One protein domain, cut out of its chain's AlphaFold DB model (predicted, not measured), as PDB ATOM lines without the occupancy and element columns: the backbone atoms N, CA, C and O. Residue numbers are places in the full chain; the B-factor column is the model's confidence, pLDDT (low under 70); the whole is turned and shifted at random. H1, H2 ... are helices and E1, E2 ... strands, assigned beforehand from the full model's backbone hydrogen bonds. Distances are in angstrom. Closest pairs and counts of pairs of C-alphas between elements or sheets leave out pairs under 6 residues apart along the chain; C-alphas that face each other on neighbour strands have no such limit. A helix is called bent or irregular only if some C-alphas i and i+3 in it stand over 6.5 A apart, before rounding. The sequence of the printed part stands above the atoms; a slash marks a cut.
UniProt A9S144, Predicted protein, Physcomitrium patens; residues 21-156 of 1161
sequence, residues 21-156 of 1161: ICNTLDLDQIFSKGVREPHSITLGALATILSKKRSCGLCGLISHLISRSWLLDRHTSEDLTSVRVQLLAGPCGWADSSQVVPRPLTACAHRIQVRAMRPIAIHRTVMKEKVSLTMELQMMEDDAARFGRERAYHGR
ATOM      1  N   ILE A  21     -48.680 -45.323  26.942       94.19
ATOM      2  CA  ILE A  21     -47.525 -44.404  27.024       94.19
ATOM      3  C   ILE A  21     -47.781 -43.089  26.266       94.19
ATOM      4  O   ILE A  21     -47.458 -42.011  26.753       94.19
ATOM      5  N   CYS A  22     -48.390 -43.154  25.078       95.56
ATOM      6  CA  CYS A  22     -48.718 -41.953  24.305       95.56
ATOM      7  C   CYS A  22     -49.857 -41.156  24.955       95.56
ATOM      8  O   CYS A  22     -49.890 -39.938  24.834       95.56
ATOM      9  N   ASN A  23     -50.757 -41.830  25.677       94.88
ATOM     10  CA  ASN A  23     -51.850 -41.196  26.408       94.88
ATOM     11  C   ASN A  23     -51.397 -40.494  27.706       94.88
ATOM     12  O   ASN A  23     -52.156 -39.702  28.252       94.88
ATOM     13  N   THR A  24     -50.192 -40.776  28.214       94.56
ATOM     14  CA  THR A  24     -49.602 -40.083  29.381       94.56
ATOM     15  C   THR A  24     -48.765 -38.853  29.014       94.56
ATOM     16  O   THR A  24     -48.178 -38.234  29.897       94.56
ATOM     17  N   LEU A  25     -48.682 -38.495  27.731       94.56
ATOM     18  CA  LEU A  25     -48.062 -37.243  27.298       94.56
ATOM     19  C   LEU A  25     -49.020 -36.074  27.554       94.56
ATOM     20  O   LEU A  25     -50.214 -36.204  27.306       94.56
ATOM     21  N   ASP A  26     -48.492 -34.932  27.986       93.62
ATOM     22  CA  ASP A  26     -49.212 -33.656  27.991       93.62
ATOM     23  C   ASP A  26     -48.728 -32.832  26.792       93.62
ATOM     24  O   ASP A  26     -47.712 -32.132  26.864       93.62
ATOM     25  N   LEU A  27     -49.411 -32.974  25.651       92.94
ATOM     26  CA  LEU A  27     -49.027 -32.251  24.441       92.94
ATOM     27  C   LEU A  27     -49.230 -30.735  24.569       92.94
ATOM     28  O   LEU A  27     -48.445 -29.987  23.985       92.94
ATOM     29  N   ASP A  28     -50.194 -30.264  25.368       90.75
ATOM     30  CA  ASP A  28     -50.371 -28.829  25.618       90.75
ATOM     31  C   ASP A  28     -49.151 -28.252  26.340       90.75
ATOM     32  O   ASP A  28     -48.609 -27.226  25.921       90.75
ATOM     33  N   GLN A  29     -48.651 -28.922  27.382       89.38
ATOM     34  CA  GLN A  29     -47.427 -28.510  28.063       89.38
ATOM     35  C   GLN A  29     -46.206 -28.578  27.130       89.38
ATOM     36  O   GLN A  29     -45.393 -27.647  27.136       89.38
ATOM     37  N   ILE A  30     -46.083 -29.638  26.322       90.12
ATOM     38  CA  ILE A  30     -44.973 -29.831  25.374       90.12
ATOM     39  C   ILE A  30     -44.938 -28.704  24.329       90.12
ATOM     40  O   ILE A  30     -43.891 -28.080  24.151       90.12
ATOM     41  N   PHE A  31     -46.065 -28.381  23.684       87.81
ATOM     42  CA  PHE A  31     -46.128 -27.289  22.706       87.81
ATOM     43  C   PHE A  31     -46.075 -25.895  23.351       87.81
ATOM     44  O   PHE A  31     -45.594 -24.961  22.709       87.81
ATOM     45  N   SER A  32     -46.512 -25.728  24.606       84.12
ATOM     46  CA  SER A  32     -46.458 -24.435  25.313       84.12
ATOM     47  C   SER A  32     -45.056 -24.055  25.794       84.12
ATOM     48  O   SER A  32     -44.678 -22.887  25.700       84.12
ATOM     49  N   LYS A  33     -44.305 -25.016  26.357       80.81
ATOM     50  CA  LYS A  33     -43.042 -24.766  27.085       80.81
ATOM     51  C   LYS A  33     -41.794 -25.304  26.373       80.81
ATOM     52  O   LYS A  33     -40.685 -24.899  26.726       80.81
ATOM     53  N   GLY A  34     -41.964 -26.210  25.411       83.12
ATOM     54  CA  GLY A  34     -40.878 -26.991  24.825       83.12
ATOM     55  C   GLY A  34     -40.325 -28.064  25.772       83.12
ATOM     56  O   GLY A  34     -40.675 -28.141  26.951       83.12
ATOM     57  N   VAL A  35     -39.435 -28.903  25.243       81.06
ATOM     58  CA  VAL A  35     -38.735 -29.976  25.967       81.06
ATOM     59  C   VAL A  35     -37.279 -29.979  25.511       81.06
ATOM     60  O   VAL A  35     -36.995 -30.219  24.337       81.06
ATOM     61  N   ARG A  36     -36.361 -29.684  26.440       76.62
ATOM     62  CA  ARG A  36     -34.908 -29.593  26.200       76.62
ATOM     63  C   ARG A  36     -34.203 -30.903  26.553       76.62
ATOM     64  O   ARG A  36     -34.716 -31.682  27.348       76.62
ATOM     65  N   GLU A  37     -32.996 -31.092  26.026       65.50
ATOM     66  CA  GLU A  37     -32.256 -32.366  26.057       65.50
ATOM     67  C   GLU A  37     -32.107 -33.059  27.432       65.50
ATOM     68  O   GLU A  37     -32.366 -34.260  27.473       65.50
ATOM     69  N   PRO A  38     -31.846 -32.385  28.576       70.56
ATOM     70  CA  PRO A  38     -31.822 -33.061  29.885       70.56
ATOM     71  C   PRO A  38     -33.196 -33.537  30.408       70.56
ATOM     72  O   PRO A  38     -33.269 -34.091  31.499       70.56
ATOM     73  N   HIS A  39     -34.284 -33.318  29.662       81.81
ATOM     74  CA  HIS A  39     -35.657 -33.698  30.022       81.81
ATOM     75  C   HIS A  39     -36.375 -34.455  28.882       81.81
ATOM     76  O   HIS A  39     -37.598 -34.371  28.767       81.81
ATOM     77  N   SER A  40     -35.638 -35.151  28.006       86.81
ATOM     78  CA  SER A  40     -36.228 -35.861  26.862       86.81
ATOM     79  C   SER A  40     -37.230 -36.947  27.292       86.81
ATOM     80  O   SER A  40     -37.012 -37.709  28.238       86.81
ATOM     81  N   ILE A  41     -38.366 -37.031  26.595       91.44
ATOM     82  CA  ILE A  41     -39.461 -37.933  26.980       91.44
ATOM     83  C   ILE A  41     -39.282 -39.268  26.257       91.44
ATOM     84  O   ILE A  41     -39.529 -39.374  25.057       91.44
ATOM     85  N   THR A  42     -38.845 -40.300  26.978       92.19
ATOM     86  CA  THR A  42     -38.629 -41.641  26.411       92.19
ATOM     87  C   THR A  42     -39.956 -42.368  26.176       92.19
ATOM     88  O   THR A  42     -40.719 -42.594  27.112       92.19
ATOM     89  N   LEU A  43     -40.214 -42.792  24.934       93.81
ATOM     90  CA  LEU A  43     -41.418 -43.545  24.548       93.81
ATOM     91  C   LEU A  43     -41.243 -45.072  24.615       93.81
ATOM     92  O   LEU A  43     -42.233 -45.805  24.635       93.81
ATOM     93  N   GLY A  44     -39.998 -45.559  24.623       92.81
ATOM     94  CA  GLY A  44     -39.657 -46.983  24.676       92.81
ATOM     95  C   GLY A  44     -38.810 -47.450  23.489       92.81
ATOM     96  O   GLY A  44     -38.073 -46.665  22.896       92.81
ATOM     97  N   ALA A  45     -38.882 -48.748  23.175       94.44
ATOM     98  CA  ALA A  45     -38.176 -49.364  22.046       94.44
ATOM     99  C   ALA A  45     -38.890 -49.125  20.703       94.44
ATOM    100  O   ALA A  45     -40.120 -49.218  20.629       94.44
ATOM    101  N   LEU A  46     -38.124 -48.909  19.631       94.94
ATOM    102  CA  LEU A  46     -38.631 -48.663  18.281       94.94
ATOM    103  C   LEU A  46     -39.483 -49.832  17.765       94.94
ATOM    104  O   LEU A  46     -40.607 -49.601  17.325       94.94
ATOM    105  N   ALA A  47     -39.041 -51.084  17.928       93.75
ATOM    106  CA  ALA A  47     -39.842 -52.267  17.585       93.75
ATOM    107  C   ALA A  47     -41.242 -52.278  18.250       93.75
ATOM    108  O   ALA A  47     -42.236 -52.671  17.638       93.75
ATOM    109  N   THR A  48     -41.351 -51.770  19.485       95.38
ATOM    110  CA  THR A  48     -42.619 -51.667  20.239       95.38
ATOM    111  C   THR A  48     -43.501 -50.490  19.791       95.38
ATOM    112  O   THR A  48     -44.697 -50.462  20.089       95.38
ATOM    113  N   ILE A  49     -42.936 -49.509  19.086       96.31
ATOM    114  CA  ILE A  49     -43.667 -48.398  18.459       96.31
ATOM    115  C   ILE A  49     -44.144 -48.821  17.062       96.31
ATOM    116  O   ILE A  49     -45.321 -48.644  16.744       96.31
ATOM    117  N   LEU A  50     -43.277 -49.479  16.284       95.12
ATOM    118  CA  LEU A  50     -43.583 -50.026  14.958       95.12
ATOM    119  C   LEU A  50     -44.725 -51.054  14.998       95.12
ATOM    120  O   LEU A  50     -45.600 -51.022  14.131       95.12
ATOM    121  N   SER A  51     -44.786 -51.922  16.015       95.50
ATOM    122  CA  SER A  51     -45.903 -52.871  16.180       95.50
ATOM    123  C   SER A  51     -47.241 -52.191  16.509       95.50
ATOM    124  O   SER A  51     -48.304 -52.729  16.201       95.50
ATOM    125  N   LYS A  52     -47.214 -50.970  17.059       96.56
ATOM    126  CA  LYS A  52     -48.399 -50.161  17.400       96.56
ATOM    127  C   LYS A  52     -48.818 -49.182  16.298       96.56
ATOM    128  O   LYS A  52     -49.793 -48.456  16.480       96.56
ATOM    129  N   LYS A  53     -48.143 -49.168  15.140       94.94
ATOM    130  CA  LYS A  53     -48.371 -48.187  14.054       94.94
ATOM    131  C   LYS A  53     -49.792 -48.153  13.468       94.94
ATOM    132  O   LYS A  53     -50.132 -47.192  12.791       94.94
ATOM    133  N   ARG A  54     -50.604 -49.192  13.705       95.19
ATOM    134  CA  ARG A  54     -52.027 -49.278  13.301       95.19
ATOM    135  C   ARG A  54     -53.027 -49.069  14.451       95.19
ATOM    136  O   ARG A  54     -54.213 -48.951  14.181       95.19
ATOM    137  N   SER A  55     -52.577 -49.061  15.708       95.69
ATOM    138  CA  SER A  55     -53.437 -49.041  16.909       95.69
ATOM    139  C   SER A  55     -53.169 -47.865  17.855       95.69
ATOM    140  O   SER A  55     -53.848 -47.719  18.868       95.69
ATOM    141  N   CYS A  56     -52.189 -47.016  17.537       97.38
ATOM    142  CA  CYS A  56     -51.910 -45.771  18.239       97.38
ATOM    143  C   CYS A  56     -51.527 -44.681  17.227       97.38
ATOM    144  O   CYS A  56     -50.499 -44.820  16.564       97.38
ATOM    145  N   GLY A  57     -52.302 -43.594  17.129       95.81
ATOM    146  CA  GLY A  57     -52.093 -42.524  16.139       95.81
ATOM    147  C   GLY A  57     -50.698 -41.895  16.216       95.81
ATOM    148  O   GLY A  57     -49.989 -41.818  15.212       95.81
ATOM    149  N   LEU A  58     -50.231 -41.564  17.427       96.62
ATOM    150  CA  LEU A  58     -48.878 -41.027  17.623       96.62
ATOM    151  C   LEU A  58     -47.780 -42.045  17.269       96.62
ATOM    152  O   LEU A  58     -46.775 -41.675  16.663       96.62
ATOM    153  N   CYS A  59     -47.968 -43.336  17.582       97.31
ATOM    154  CA  CYS A  59     -47.044 -44.373  17.113       97.31
ATOM    155  C   CYS A  59     -47.083 -44.509  15.586       97.31
ATOM    156  O   CYS A  59     -46.049 -44.808  14.999       97.31
ATOM    157  N   GLY A  60     -48.231 -44.276  14.945       96.50
ATOM    158  CA  GLY A  60     -48.390 -44.223  13.492       96.50
ATOM    159  C   GLY A  60     -47.550 -43.115  12.853       96.50
ATOM    160  O   GLY A  60     -46.728 -43.418  11.990       96.50
ATOM    161  N   LEU A  61     -47.677 -41.868  13.330       96.25
ATOM    162  CA  LEU A  61     -46.851 -40.736  12.872       96.25
ATOM    163  C   LEU A  61     -45.354 -41.016  13.046       96.25
ATOM    164  O   LEU A  61     -44.590 -40.901  12.092       96.25
ATOM    165  N   ILE A  62     -44.938 -41.427  14.249       96.12
ATOM    166  CA  ILE A  62     -43.528 -41.695  14.571       96.12
ATOM    167  C   ILE A  62     -42.982 -42.857  13.730       96.12
ATOM    168  O   ILE A  62     -41.870 -42.770  13.215       96.12
ATOM    169  N   SER A  63     -43.769 -43.918  13.532       95.44
ATOM    170  CA  SER A  63     -43.386 -45.038  12.667       95.44
ATOM    171  C   SER A  63     -43.226 -44.597  11.217       95.44
ATOM    172  O   SER A  63     -42.244 -44.964  10.589       95.44
ATOM    173  N   HIS A  64     -44.155 -43.799  10.682       93.62
ATOM    174  CA  HIS A  64     -44.074 -43.300   9.309       93.62
ATOM    175  C   HIS A  64     -42.857 -42.382   9.109       93.62
ATOM    176  O   HIS A  64     -42.098 -42.573   8.160       93.62
ATOM    177  N   LEU A  65     -42.629 -41.450  10.042       93.19
ATOM    178  CA  LEU A  65     -41.478 -40.547  10.052       93.19
ATOM    179  C   LEU A  65     -40.150 -41.312  10.057       93.19
ATOM    180  O   LEU A  65     -39.294 -41.047   9.213       93.19
ATOM    181  N   ILE A  66     -39.979 -42.267  10.979       92.69
ATOM    182  CA  ILE A  66     -38.746 -43.057  11.077       92.69
ATOM    183  C   ILE A  66     -38.612 -43.968   9.853       92.69
ATOM    184  O   ILE A  66     -37.578 -43.919   9.199       92.69
ATOM    185  N   SER A  67     -39.651 -44.722   9.464       91.50
ATOM    186  CA  SER A  67     -39.599 -45.589   8.276       91.50
ATOM    187  C   SER A  67     -39.191 -44.836   7.009       91.50
ATOM    188  O   SER A  67     -38.361 -45.355   6.270       91.50
ATOM    189  N   ARG A  68     -39.698 -43.612   6.787       88.56
ATOM    190  CA  ARG A  68     -39.288 -42.761   5.659       88.56
ATOM    191  C   ARG A  68     -37.844 -42.274   5.797       88.56
ATOM    192  O   ARG A  68     -37.055 -42.439   4.875       88.56
ATOM    193  N   SER A  69     -37.493 -41.695   6.945       87.31
ATOM    194  CA  SER A  69     -36.190 -41.036   7.167       87.31
ATOM    195  C   SER A  69     -35.027 -42.025   7.347       87.31
ATOM    196  O   SER A  69     -33.867 -41.618   7.457       87.31
ATOM    197  N   TRP A  70     -35.329 -43.318   7.501       89.69
ATOM    198  CA  TRP A  70     -34.371 -44.414   7.681       89.69
ATOM    199  C   TRP A  70     -34.444 -45.458   6.550       89.69
ATOM    200  O   TRP A  70     -33.637 -46.377   6.552       89.69
ATOM    201  N   LEU A  71     -35.366 -45.333   5.585       89.06
ATOM    202  CA  LEU A  71     -35.573 -46.316   4.505       89.06
ATOM    203  C   LEU A  71     -35.765 -47.754   5.039       89.06
ATOM    204  O   LEU A  71     -35.146 -48.706   4.558       89.06
ATOM    205  N   LEU A  72     -36.603 -47.916   6.075       90.06
ATOM    206  CA  LEU A  72     -36.815 -49.212   6.749       90.06
ATOM    207  C   LEU A  72     -37.459 -50.279   5.846       90.06
ATOM    208  O   LEU A  72     -37.393 -51.464   6.155       90.06
ATOM    209  N   ASP A  73     -38.057 -49.872   4.728       88.38
ATOM    210  CA  ASP A  73     -38.499 -50.743   3.637       88.38
ATOM    211  C   ASP A  73     -37.349 -51.541   2.997       88.38
ATOM    212  O   ASP A  73     -37.575 -52.650   2.520       88.38
ATOM    213  N   ARG A  74     -36.115 -51.019   3.045       85.81
ATOM    214  CA  ARG A  74     -34.900 -51.685   2.543       85.81
ATOM    215  C   ARG A  74     -34.120 -52.448   3.623       85.81
ATOM    216  O   ARG A  74     -33.097 -53.048   3.312       85.81
ATOM    217  N   HIS A  75     -34.579 -52.403   4.876       84.75
ATOM    218  CA  HIS A  75     -33.859 -52.864   6.074       84.75
ATOM    219  C   HIS A  75     -34.759 -53.724   6.973       84.75
ATOM    220  O   HIS A  75     -34.900 -53.493   8.172       84.75
ATOM    221  N   THR A  76     -35.421 -54.719   6.380       80.50
ATOM    222  CA  THR A  76     -36.447 -55.537   7.054       80.50
ATOM    223  C   THR A  76     -35.900 -56.562   8.052       80.50
ATOM    224  O   THR A  76     -36.686 -57.139   8.799       80.50
ATOM    225  N   SER A  77     -34.586 -56.803   8.063       79.56
ATOM    226  CA  SER A  77     -33.891 -57.780   8.918       79.56
ATOM    227  C   SER A  77     -33.122 -57.168  10.098       79.56
ATOM    228  O   SER A  77     -32.582 -57.912  10.909       79.56
ATOM    229  N   GLU A  78     -33.040 -55.838  10.194       82.62
ATOM    230  CA  GLU A  78     -32.294 -55.142  11.252       82.62
ATOM    231  C   GLU A  78     -33.000 -55.253  12.616       82.62
ATOM    232  O   GLU A  78     -34.215 -55.047  12.717       82.62
ATOM    233  N   ASP A  79     -32.250 -55.515  13.693       84.50
ATOM    234  CA  ASP A  79     -32.815 -55.526  15.048       84.50
ATOM    235  C   ASP A  79     -33.043 -54.098  15.574       84.50
ATOM    236  O   ASP A  79     -32.118 -53.343  15.880       84.50
ATOM    237  N   LEU A  80     -34.321 -53.737  15.718       89.50
ATOM    238  CA  LEU A  80     -34.784 -52.446  16.231       89.50
ATOM    239  C   LEU A  80     -35.332 -52.530  17.674       89.50
ATOM    240  O   LEU A  80     -36.087 -51.649  18.104       89.50
ATOM    241  N   THR A  81     -35.013 -53.590  18.426       87.88
ATOM    242  CA  THR A  81     -35.442 -53.764  19.827       87.88
ATOM    243  C   THR A  81     -34.612 -52.938  20.812       87.88
ATOM    244  O   THR A  81     -35.175 -52.356  21.746       87.88
ATOM    245  N   SER A  82     -33.301 -52.820  20.579       85.75
ATOM    246  CA  SER A  82     -32.369 -52.001  21.368       85.75
ATOM    247  C   SER A  82     -32.610 -50.497  21.182       85.75
ATOM    248  O   SER A  82     -32.552 -49.723  22.143       85.75
ATOM    249  N   VAL A  83     -32.951 -50.086  19.954       89.69
ATOM    250  CA  VAL A  83     -33.173 -48.691  19.551       89.69
ATOM    251  C   VAL A  83     -34.262 -48.039  20.409       89.69
ATOM    252  O   VAL A  83     -35.446 -48.372  20.316       89.69
ATOM    253  N   ARG A  84     -33.875 -47.059  21.233       91.50
ATOM    254  CA  ARG A  84     -34.806 -46.241  22.023       91.50
ATOM    255  C   ARG A  84     -35.274 -45.020  21.238       91.50
ATOM    256  O   ARG A  84     -34.484 -44.389  20.541       91.50
ATOM    257  N   VAL A  85     -36.548 -44.662  21.407       93.88
ATOM    258  CA  VAL A  85     -37.146 -43.441  20.852       93.88
ATOM    259  C   VAL A  85     -37.459 -42.457  21.979       93.88
ATOM    260  O   VAL A  85     -38.101 -42.815  22.971       93.88
ATOM    261  N   GLN A  86     -37.028 -41.210  21.806       92.69
ATOM    262  CA  GLN A  86     -37.252 -40.088  22.715       92.69
ATOM    263  C   GLN A  86     -37.889 -38.910  21.969       92.69
ATOM    264  O   GLN A  86     -37.653 -38.723  20.775       92.69
ATOM    265  N   LEU A  87     -38.664 -38.094  22.683       92.81
ATOM    266  CA  LEU A  87     -39.193 -36.826  22.186       92.81
ATOM    267  C   LEU A  87     -38.486 -35.634  22.839       92.81
ATOM    268  O   LEU A  87     -38.303 -35.588  24.057       92.81
ATOM    269  N   LEU A  88     -38.171 -34.643  22.011       88.94
ATOM    270  CA  LEU A  88     -37.843 -33.270  22.392       88.94
ATOM    271  C   LEU A  88     -38.866 -32.328  21.752       88.94
ATOM    272  O   LEU A  88     -39.585 -32.725  20.836       88.94
ATOM    273  N   ALA A  89     -38.917 -31.074  22.190       87.69
ATOM    274  CA  ALA A  89     -39.736 -30.055  21.545       87.69
ATOM    275  C   ALA A  89     -38.991 -28.721  21.523       87.69
ATOM    276  O   ALA A  89     -38.840 -28.062  22.554       87.69
ATOM    277  N   GLY A  90     -38.497 -28.356  20.341       79.38
ATOM    278  CA  GLY A  90     -37.739 -27.129  20.119       79.38
ATOM    279  C   GLY A  90     -38.626 -25.999  19.590       79.38
ATOM    280  O   GLY A  90     -39.578 -26.277  18.851       79.38
ATOM    281  N   PRO A  91     -38.324 -24.730  19.920       75.88
ATOM    282  CA  PRO A  91     -38.878 -23.594  19.198       75.88
ATOM    283  C   PRO A  91     -38.326 -23.571  17.764       75.88
ATOM    284  O   PRO A  91     -37.181 -23.948  17.515       75.88
ATOM    285  N   CYS A  92     -39.120 -23.079  16.822       72.69
ATOM    286  CA  CYS A  92     -38.724 -22.844  15.436       72.69
ATOM    287  C   CYS A  92     -39.337 -21.529  14.939       72.69
ATOM    288  O   CYS A  92     -40.323 -21.052  15.503       72.69
ATOM    289  N   GLY A  93     -38.753 -20.944  13.890       58.47
ATOM    290  CA  GLY A  93     -39.291 -19.733  13.280       58.47
ATOM    291  C   GLY A  93     -39.181 -18.502  14.180       58.47
ATOM    292  O   GLY A  93     -40.182 -17.955  14.637       58.47
ATOM    293  N   TRP A  94     -37.951 -18.057  14.437       52.28
ATOM    294  CA  TRP A  94     -37.700 -16.773  15.089       52.28
ATOM    295  C   TRP A  94     -36.724 -15.913  14.274       52.28
ATOM    296  O   TRP A  94     -36.021 -16.409  13.389       52.28
ATOM    297  N   ALA A  95     -36.747 -14.613  14.557       41.88
ATOM    298  CA  ALA A  95     -36.022 -13.565  13.864       41.88
ATOM    299  C   ALA A  95     -34.653 -13.345  14.513       41.88
ATOM    300  O   ALA A  95     -34.584 -13.029  15.700       41.88
ATOM    301  N   ASP A  96     -33.586 -13.427  13.721       40.97
ATOM    302  CA  ASP A  96     -32.276 -12.883  14.088       40.97
ATOM    303  C   ASP A  96     -32.286 -11.372  13.836       40.97
ATOM    304  O   ASP A  96     -31.694 -10.849  12.892       40.97
ATOM    305  N   SER A  97     -33.040 -10.658  14.671       39.16
ATOM    306  CA  SER A  97     -32.816  -9.232  14.820       39.16
ATOM    307  C   SER A  97     -31.521  -9.057  15.604       39.16
ATOM    308  O   SER A  97     -31.473  -9.387  16.789       39.16
ATOM    309  N   SER A  98     -30.518  -8.424  14.997       41.25
ATOM    310  CA  SER A  98     -29.248  -8.028  15.633       41.25
ATOM    311  C   SER A  98     -29.396  -7.008  16.785       41.25
ATOM    312  O   SER A  98     -28.414  -6.458  17.282       41.25
ATOM    313  N   GLN A  99     -30.629  -6.767  17.236       41.12
ATOM    314  CA  GLN A  99     -30.996  -6.054  18.451       41.12
ATOM    315  C   GLN A  99     -31.447  -7.068  19.509       41.12
ATOM    316  O   GLN A  99     -32.387  -7.835  19.298       41.12
ATOM    317  N   VAL A 100     -30.781  -7.054  20.664       39.91
ATOM    318  CA  VAL A 100     -30.978  -8.029  21.748       39.91
ATOM    319  C   VAL A 100     -32.322  -7.793  22.450       39.91
ATOM    320  O   VAL A 100     -32.407  -7.086  23.452       39.91
ATOM    321  N   VAL A 101     -33.382  -8.414  21.934       41.12
ATOM    322  CA  VAL A 101     -34.687  -8.519  22.600       41.12
ATOM    323  C   VAL A 101     -35.134  -9.982  22.564       41.12
ATOM    324  O   VAL A 101     -35.666 -10.422  21.543       41.12
ATOM    325  N   PRO A 102     -34.953 -10.765  23.645       43.91
ATOM    326  CA  PRO A 102     -35.484 -12.119  23.698       43.91
ATOM    327  C   PRO A 102     -37.015 -12.066  23.684       43.91
ATOM    328  O   PRO A 102     -37.646 -11.751  24.695       43.91
ATOM    329  N   ARG A 103     -37.634 -12.394  22.539       50.81
ATOM    330  CA  ARG A 103     -39.067 -12.714  22.530       50.81
ATOM    331  C   ARG A 103     -39.264 -13.935  23.437       50.81
ATOM    332  O   ARG A 103     -38.444 -14.855  23.393       50.81
ATOM    333  N   PRO A 104     -40.317 -13.974  24.271       54.47
ATOM    334  CA  PRO A 104     -40.566 -15.141  25.102       54.47
ATOM    335  C   PRO A 104     -40.810 -16.358  24.204       54.47
ATOM    336  O   PRO A 104     -41.487 -16.248  23.182       54.47
ATOM    337  N   LEU A 105     -40.292 -17.525  24.602       53.28
ATOM    338  CA  LEU A 105     -40.414 -18.782  23.844       53.28
ATOM    339  C   LEU A 105     -41.866 -19.120  23.468       53.28
ATOM    340  O   LEU A 105     -42.108 -19.748  22.443       53.28
ATOM    341  N   THR A 106     -42.836 -18.653  24.257       53.12
ATOM    342  CA  THR A 106     -44.273 -18.767  23.980       53.12
ATOM    343  C   THR A 106     -44.678 -18.223  22.606       53.12
ATOM    344  O   THR A 106     -45.591 -18.779  22.004       53.12
ATOM    345  N   ALA A 107     -43.987 -17.203  22.086       60.47
ATOM    346  CA  ALA A 107     -44.266 -16.577  20.792       60.47
ATOM    347  C   ALA A 107     -43.756 -17.375  19.574       60.47
ATOM    348  O   ALA A 107     -44.137 -17.059  18.450       60.47
ATOM    349  N   CYS A 108     -42.908 -18.390  19.771       68.62
ATOM    350  CA  CYS A 108     -42.374 -19.213  18.684       68.62
ATOM    351  C   CYS A 108     -43.257 -20.444  18.436       68.62
ATOM    352  O   CYS A 108     -43.720 -21.090  19.384       68.62
ATOM    353  N   ALA A 109     -43.418 -20.840  17.171       76.69
ATOM    354  CA  ALA A 109     -43.937 -22.166  16.843       76.69
ATOM    355  C   ALA A 109     -43.001 -23.250  17.407       76.69
ATOM    356  O   ALA A 109     -41.814 -23.007  17.620       76.69
ATOM    357  N   HIS A 110     -43.522 -24.448  17.662       82.12
ATOM    358  CA  HIS A 110     -42.751 -25.552  18.241       82.12
ATOM    359  C   HIS A 110     -42.876 -26.814  17.384       82.12
ATOM    360  O   HIS A 110     -43.949 -27.103  16.851       82.12
ATOM    361  N   ARG A 111     -41.786 -27.579  17.280       88.38
ATOM    362  CA  ARG A 111     -41.733 -28.874  16.582       88.38
ATOM    363  C   ARG A 111     -41.313 -29.969  17.545       88.38
ATOM    364  O   ARG A 111     -40.378 -29.775  18.322       88.38
ATOM    365  N   ILE A 112     -41.990 -31.115  17.486       91.81
ATOM    366  CA  ILE A 112     -41.606 -32.294  18.265       91.81
ATOM    367  C   ILE A 112     -40.504 -33.013  17.491       91.81
ATOM    368  O   ILE A 112     -40.760 -33.572  16.427       91.81
ATOM    369  N   GLN A 113     -39.285 -33.007  18.019       90.38
ATOM    370  CA  GLN A 113     -38.162 -33.727  17.425       90.38
ATOM    371  C   GLN A 113     -38.145 -35.157  17.959       90.38
ATOM    372  O   GLN A 113     -38.140 -35.385  19.172       90.38
ATOM    373  N   VAL A 114     -38.122 -36.123  17.049       91.19
ATOM    374  CA  VAL A 114     -38.064 -37.551  17.354       91.19
ATOM    375  C   VAL A 114     -36.601 -37.978  17.311       91.19
ATOM    376  O   VAL A 114     -35.999 -38.079  16.244       91.19
ATOM    377  N   ARG A 115     -36.004 -38.217  18.479       88.94
ATOM    378  CA  ARG A 115     -34.630 -38.721  18.599       88.94
ATOM    379  C   ARG A 115     -34.654 -40.245  18.704       88.94
ATOM    380  O   ARG A 115     -35.360 -40.801  19.542       88.94
ATOM    381  N   ALA A 116     -33.854 -40.910  17.881       86.19
ATOM    382  CA  ALA A 116     -33.561 -42.336  17.979       86.19
ATOM    383  C   ALA A 116     -32.154 -42.590  17.424       86.19
ATOM    384  O   ALA A 116     -31.766 -41.963  16.436       86.19
ATOM    385  N   MET A 117     -31.389 -43.485  18.052       81.06
ATOM    386  CA  MET A 117     -30.051 -43.851  17.579       81.06
ATOM    387  C   MET A 117     -30.174 -44.830  16.407       81.06
ATOM    388  O   MET A 117     -30.794 -45.883  16.549       81.06
ATOM    389  N   ARG A 118     -29.632 -44.462  15.243       80.00
ATOM    390  CA  ARG A 118     -29.778 -45.222  13.995       80.00
ATOM    391  C   ARG A 118     -28.708 -46.325  13.891       80.00
ATOM    392  O   ARG A 118     -27.532 -45.980  13.974       80.00
ATOM    393  N   PRO A 119     -29.079 -47.598  13.642       78.88
ATOM    394  CA  PRO A 119     -28.135 -48.664  13.293       78.88
ATOM    395  C   PRO A 119     -27.226 -48.300  12.112       78.88
ATOM    396  O   PRO A 119     -27.632 -47.585  11.190       78.88
ATOM    397  N   ILE A 120     -25.987 -48.795  12.120       65.56
ATOM    398  CA  ILE A 120     -24.948 -48.342  11.184       65.56
ATOM    399  C   ILE A 120     -25.225 -48.749   9.724       65.56
ATOM    400  O   ILE A 120     -24.962 -47.959   8.816       65.56
ATOM    401  N   ALA A 121     -25.826 -49.919   9.474       66.81
ATOM    402  CA  ALA A 121     -26.227 -50.345   8.128       66.81
ATOM    403  C   ALA A 121     -27.246 -49.368   7.511       66.81
ATOM    404  O   ALA A 121     -27.038 -48.829   6.420       66.81
ATOM    405  N   ILE A 122     -28.286 -49.049   8.284       76.56
ATOM    406  CA  ILE A 122     -29.321 -48.061   7.964       76.56
ATOM    407  C   ILE A 122     -28.701 -46.668   7.744       76.56
ATOM    408  O   ILE A 122     -29.066 -45.957   6.806       76.56
ATOM    409  N   HIS A 123     -27.732 -46.269   8.579       75.38
ATOM    410  CA  HIS A 123     -27.030 -44.990   8.445       75.38
ATOM    411  C   HIS A 123     -26.307 -44.868   7.099       75.38
ATOM    412  O   HIS A 123     -26.502 -43.871   6.401       75.38
ATOM    413  N   ARG A 124     -25.528 -45.885   6.704       65.00
ATOM    414  CA  ARG A 124     -24.805 -45.903   5.418       65.00
ATOM    415  C   ARG A 124     -25.760 -45.753   4.231       65.00
ATOM    416  O   ARG A 124     -25.473 -44.983   3.317       65.00
ATOM    417  N   THR A 125     -26.905 -46.443   4.248       71.75
ATOM    418  CA  THR A 125     -27.913 -46.322   3.180       71.75
ATOM    419  C   THR A 125     -28.515 -44.923   3.119       71.75
ATOM    420  O   THR A 125     -28.589 -44.353   2.036       71.75
ATOM    421  N   VAL A 126     -28.891 -44.331   4.257       72.81
ATOM    422  CA  VAL A 126     -29.457 -42.972   4.287       72.81
ATOM    423  C   VAL A 126     -28.483 -41.927   3.743       72.81
ATOM    424  O   VAL A 126     -28.899 -41.088   2.945       72.81
ATOM    425  N   MET A 127     -27.204 -41.987   4.131       68.56
ATOM    426  CA  MET A 127     -26.200 -41.035   3.641       68.56
ATOM    427  C   MET A 127     -25.959 -41.196   2.134       68.56
ATOM    428  O   MET A 127     -25.975 -40.205   1.408       68.56
ATOM    429  N   LYS A 128     -25.845 -42.439   1.639       68.56
ATOM    430  CA  LYS A 128     -25.723 -42.732   0.198       68.56
ATOM    431  C   LYS A 128     -26.896 -42.170  -0.618       68.56
ATOM    432  O   LYS A 128     -26.694 -41.694  -1.730       68.56
ATOM    433  N   GLU A 129     -28.110 -42.238  -0.081       72.44
ATOM    434  CA  GLU A 129     -29.347 -41.808  -0.752       72.44
ATOM    435  C   GLU A 129     -29.698 -40.327  -0.473       72.44
ATOM    436  O   GLU A 129     -30.760 -39.863  -0.884       72.44
ATOM    437  N   LYS A 130     -28.833 -39.580   0.240       70.50
ATOM    438  CA  LYS A 130     -29.011 -38.167   0.647       70.50
ATOM    439  C   LYS A 130     -30.370 -37.845   1.315       70.50
ATOM    440  O   LYS A 130     -30.891 -36.737   1.169       70.50
ATOM    441  N   VAL A 131     -30.964 -38.789   2.055       73.00
ATOM    442  CA  VAL A 131     -32.269 -38.580   2.726       73.00
ATOM    443  C   VAL A 131     -32.112 -37.660   3.942       73.00
ATOM    444  O   VAL A 131     -31.128 -37.758   4.679       73.00
ATOM    445  N   SER A 132     -33.087 -36.776   4.183       68.06
ATOM    446  CA  SER A 132     -32.997 -35.804   5.278       68.06
ATOM    447  C   SER A 132     -32.964 -36.492   6.643       68.06
ATOM    448  O   SER A 132     -33.716 -37.423   6.936       68.06
ATOM    449  N   LEU A 133     -32.104 -35.976   7.520       63.41
ATOM    450  CA  LEU A 133     -31.956 -36.440   8.899       63.41
ATOM    451  C   LEU A 133     -32.981 -35.794   9.857       63.41
ATOM    452  O   LEU A 133     -33.027 -36.146  11.038       63.41
ATOM    453  N   THR A 134     -33.800 -34.850   9.376       72.38
ATOM    454  CA  THR A 134     -34.753 -34.063  10.179       72.38
ATOM    455  C   THR A 134     -35.999 -34.864  10.563       72.38
ATOM    456  O   THR A 134     -37.065 -34.734   9.960       72.38
ATOM    457  N   MET A 135     -35.878 -35.688  11.603       86.00
ATOM    458  CA  MET A 135     -37.005 -36.409  12.197       86.00
ATOM    459  C   MET A 135     -37.832 -35.487  13.110       86.00
ATOM    460  O   MET A 135     -37.644 -35.462  14.326       86.00
ATOM    461  N   GLU A 136     -38.768 -34.738  12.526       89.25
ATOM    462  CA  GLU A 136     -39.663 -33.822  13.248       89.25
ATOM    463  C   GLU A 136     -41.148 -34.089  12.953       89.25
ATOM    464  O   GLU A 136     -41.511 -34.515  11.859       89.25
ATOM    465  N   LEU A 137     -42.017 -33.789  13.922       92.88
ATOM    466  CA  LEU A 137     -43.465 -33.653  13.752       92.88
ATOM    467  C   LEU A 137     -43.863 -32.185  13.946       92.88
ATOM    468  O   LEU A 137     -43.381 -31.518  14.869       92.88
ATOM    469  N   GLN A 138     -44.777 -31.700  13.107       91.25
ATOM    470  CA  GLN A 138     -45.293 -30.331  13.155       91.25
ATOM    471  C   GLN A 138     -46.771 -30.309  13.556       91.25
ATOM    472  O   GLN A 138     -47.547 -31.175  13.155       91.25
ATOM    473  N   MET A 139     -47.161 -29.313  14.349       93.38
ATOM    474  CA  MET A 139     -48.568 -29.012  14.617       93.38
ATOM    475  C   MET A 139     -49.156 -28.236  13.433       93.38
ATOM    476  O   MET A 139     -48.471 -27.384  12.856       93.38
ATOM    477  N   MET A 140     -50.404 -28.524  13.068       94.44
ATOM    478  CA  MET A 140     -51.093 -27.800  11.998       94.44
ATOM    479  C   MET A 140     -51.522 -26.400  12.444       94.44
ATOM    480  O   MET A 140     -51.744 -26.133  13.626       94.44
ATOM    481  N   GLU A 141     -51.676 -25.512  11.468       92.38
ATOM    482  CA  GLU A 141     -52.119 -24.128  11.643       92.38
ATOM    483  C   GLU A 141     -53.453 -23.980  12.392       92.38
ATOM    484  O   GLU A 141     -53.618 -23.024  13.152       92.38
ATOM    485  N   ASP A 142     -54.362 -24.949  12.220       91.44
ATOM    486  CA  ASP A 142     -55.706 -24.989  12.811       91.44
ATOM    487  C   ASP A 142     -55.663 -24.865  14.347       91.44
ATOM    488  O   ASP A 142     -56.528 -24.242  14.963       91.44
ATOM    489  N   ASP A 143     -54.626 -25.435  14.970       93.00
ATOM    490  CA  ASP A 143     -54.464 -25.509  16.422       93.00
ATOM    491  C   ASP A 143     -53.512 -24.423  16.982       93.00
ATOM    492  O   ASP A 143     -53.392 -24.278  18.199       93.00
ATOM    493  N   ALA A 144     -52.866 -23.599  16.143       89.50
ATOM    494  CA  ALA A 144     -51.901 -22.575  16.586       89.50
ATOM    495  C   ALA A 144     -52.514 -21.537  17.551       89.50
ATOM    496  O   ALA A 144     -51.887 -21.128  18.535       89.50
ATOM    497  N   ALA A 145     -53.779 -21.170  17.321       89.19
ATOM    498  CA  ALA A 145     -54.512 -20.217  18.152       89.19
ATOM    499  C   ALA A 145     -54.742 -20.712  19.597       89.19
ATOM    500  O   ALA A 145     -54.816 -19.886  20.507       89.19
ATOM    501  N   ARG A 146     -54.773 -22.037  19.839       89.31
ATOM    502  CA  ARG A 146     -54.886 -22.651  21.185       89.31
ATOM    503  C   ARG A 146     -53.740 -22.228  22.112       89.31
ATOM    504  O   ARG A 146     -53.924 -22.159  23.323       89.31
ATOM    505  N   PHE A 147     -52.589 -21.884  21.535       87.25
ATOM    506  CA  PHE A 147     -51.379 -21.451  22.240       87.25
ATOM    507  C   PHE A 147     -51.146 -19.932  22.173       87.25
ATOM    508  O   PHE A 147     -50.080 -19.460  22.564       87.25
ATOM    509  N   GLY A 148     -52.114 -19.162  21.660       85.00
ATOM    510  CA  GLY A 148     -51.984 -17.714  21.468       85.00
ATOM    511  C   GLY A 148     -50.980 -17.319  20.378       85.00
ATOM    512  O   GLY A 148     -50.380 -16.250  20.470       85.00
ATOM    513  N   ARG A 149     -50.762 -18.184  19.376       83.44
ATOM    514  CA  ARG A 149     -49.768 -17.996  18.307       83.44
ATOM    515  C   ARG A 149     -50.411 -17.645  16.969       83.44
ATOM    516  O   ARG A 149     -51.556 -17.998  16.691       83.44
ATOM    517  N   GLU A 150     -49.631 -16.982  16.123       83.62
ATOM    518  CA  GLU A 150     -49.949 -16.788  14.709       83.62
ATOM    519  C   GLU A 150     -49.811 -18.111  13.929       83.62
ATOM    520  O   GLU A 150     -49.091 -19.022  14.342       83.62
ATOM    521  N   ARG A 151     -50.465 -18.204  12.761       86.75
ATOM    522  CA  ARG A 151     -50.388 -19.379  11.864       86.75
ATOM    523  C   ARG A 151     -48.973 -19.624  11.310       86.75
ATOM    524  O   ARG A 151     -48.675 -20.735  10.886       86.75
ATOM    525  N   ALA A 152     -48.097 -18.615  11.335       83.56
ATOM    526  CA  ALA A 152     -46.713 -18.706  10.873       83.56
ATOM    527  C   ALA A 152     -45.961 -19.911  11.472       83.56
ATOM    528  O   ALA A 152     -46.111 -20.236  12.649       83.56
ATOM    529  N   TYR A 153     -45.142 -20.558  10.643       82.75
ATOM    530  CA  TYR A 153     -44.291 -21.723  10.917       82.75
ATOM    531  C   TYR A 153     -45.000 -23.038  11.298       82.75
ATOM    532  O   TYR A 153     -44.330 -24.061  11.490       82.75
ATOM    533  N   HIS A 154     -46.335 -23.044  11.345       88.81
ATOM    534  CA  HIS A 154     -47.159 -24.236  11.542       88.81
ATOM    535  C   HIS A 154     -47.493 -24.917  10.201       88.81
ATOM    536  O   HIS A 154     -47.394 -24.309   9.131       88.81
ATOM    537  N   GLY A 155     -47.864 -26.199  10.256       90.69
ATOM    538  CA  GLY A 155     -48.165 -26.995   9.064       90.69
ATOM    539  C   GLY A 155     -49.445 -26.543   8.355       90.69
ATOM    540  O   GLY A 155     -50.472 -26.344   9.005       90.69
ATOM    541  N   ARG A 156     -49.395 -26.438   7.025       92.31
ATOM    542  CA  ARG A 156     -50.540 -26.204   6.130       92.31
ATOM    543  C   ARG A 156     -50.977 -27.532   5.509       92.31
ATOM    544  O   ARG A 156     -50.147 -28.398   5.231       92.31
TER     545      ARG A 156
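Overview. This is residues 21 to 156 of the 1161 residues of the protein "Predicted protein" of Physcomitrium patens (UniProt A9S144). A strongly twisted antiparallel sheet has the long hairpin of E2 and E3 in its middle, with H1 crossing over E3 toward one end of the hairpin and H3 toward the other. H2 packs on H3, H4 touches the last residues of H3, H5 is near H1, and residues 96 to 102 stick out. The 136 printed residues include five named helices and four named strands, in the order H1 E1 H2 H3 E2 E3 H4 E4 H5; the sheet's order is E1 E2 E3 E4, the class mixed. The whole is compact, with a radius of gyration of the C-alphas of 16.5 A and spans of 51 by 34 by 31 A.

Along the chain. H1, residues 27 to 33, begins at C-alpha (-49.027, -32.251, 24.441). E1 is residues 41 to 45, H2 46 to 50, and H3 57 to 70, 19.7 A long. E2, residues 84 to 92, spans 24.6 A, and E3, 109 to 116, 22.7 A. H4 is residues 120 to 128, E4 136 to 139. H5, residues 141 to 147, is irregular, with C-alphas 142 and 145 7.3 A apart; it ends at C-alpha 147 at (-51.379, -21.451, 22.240).

Arrangement. Within hydrogen-bond range are N 43 and O 85 of E1 and E2, 2.9 A, N 88 and O 113 of E2 and E3, 2.9 A, and N 137 and O 112 of E4 and E3, 2.8 A. H1 and H3 form two layers with the sheet, helices on one face; H1 runs across E3 at 64 degrees on the local plane, height 8.2 A. H3 touches H2, closest C-alphas Cys 59 and Ile 49, 5.4 A, with residues 59 to 63 alone. With residues 69 to 70 alone it touches H4, closest C-alphas Trp 70 and Val 126, 6.1 A. H1 and H5 are close but not clearly touching, closest C-alphas Ser 32 and Phe 147, 6.5 A. Every O i to N i+4 pair is within range in H1, H2, H3 and H4; H5 has 0 of 3, but 3 of 4 O i to N i+3 pairs.

Size, cuts and confidence. The C-alphas farthest apart, Ser 77 and Gln 99, are 52.7 A apart. The printed part has no cut; the links H3 to E2 and E2 to E3 are long. Mean pLDDT of the printed part is 82.1, and residues 93 to 108 are among those under 70.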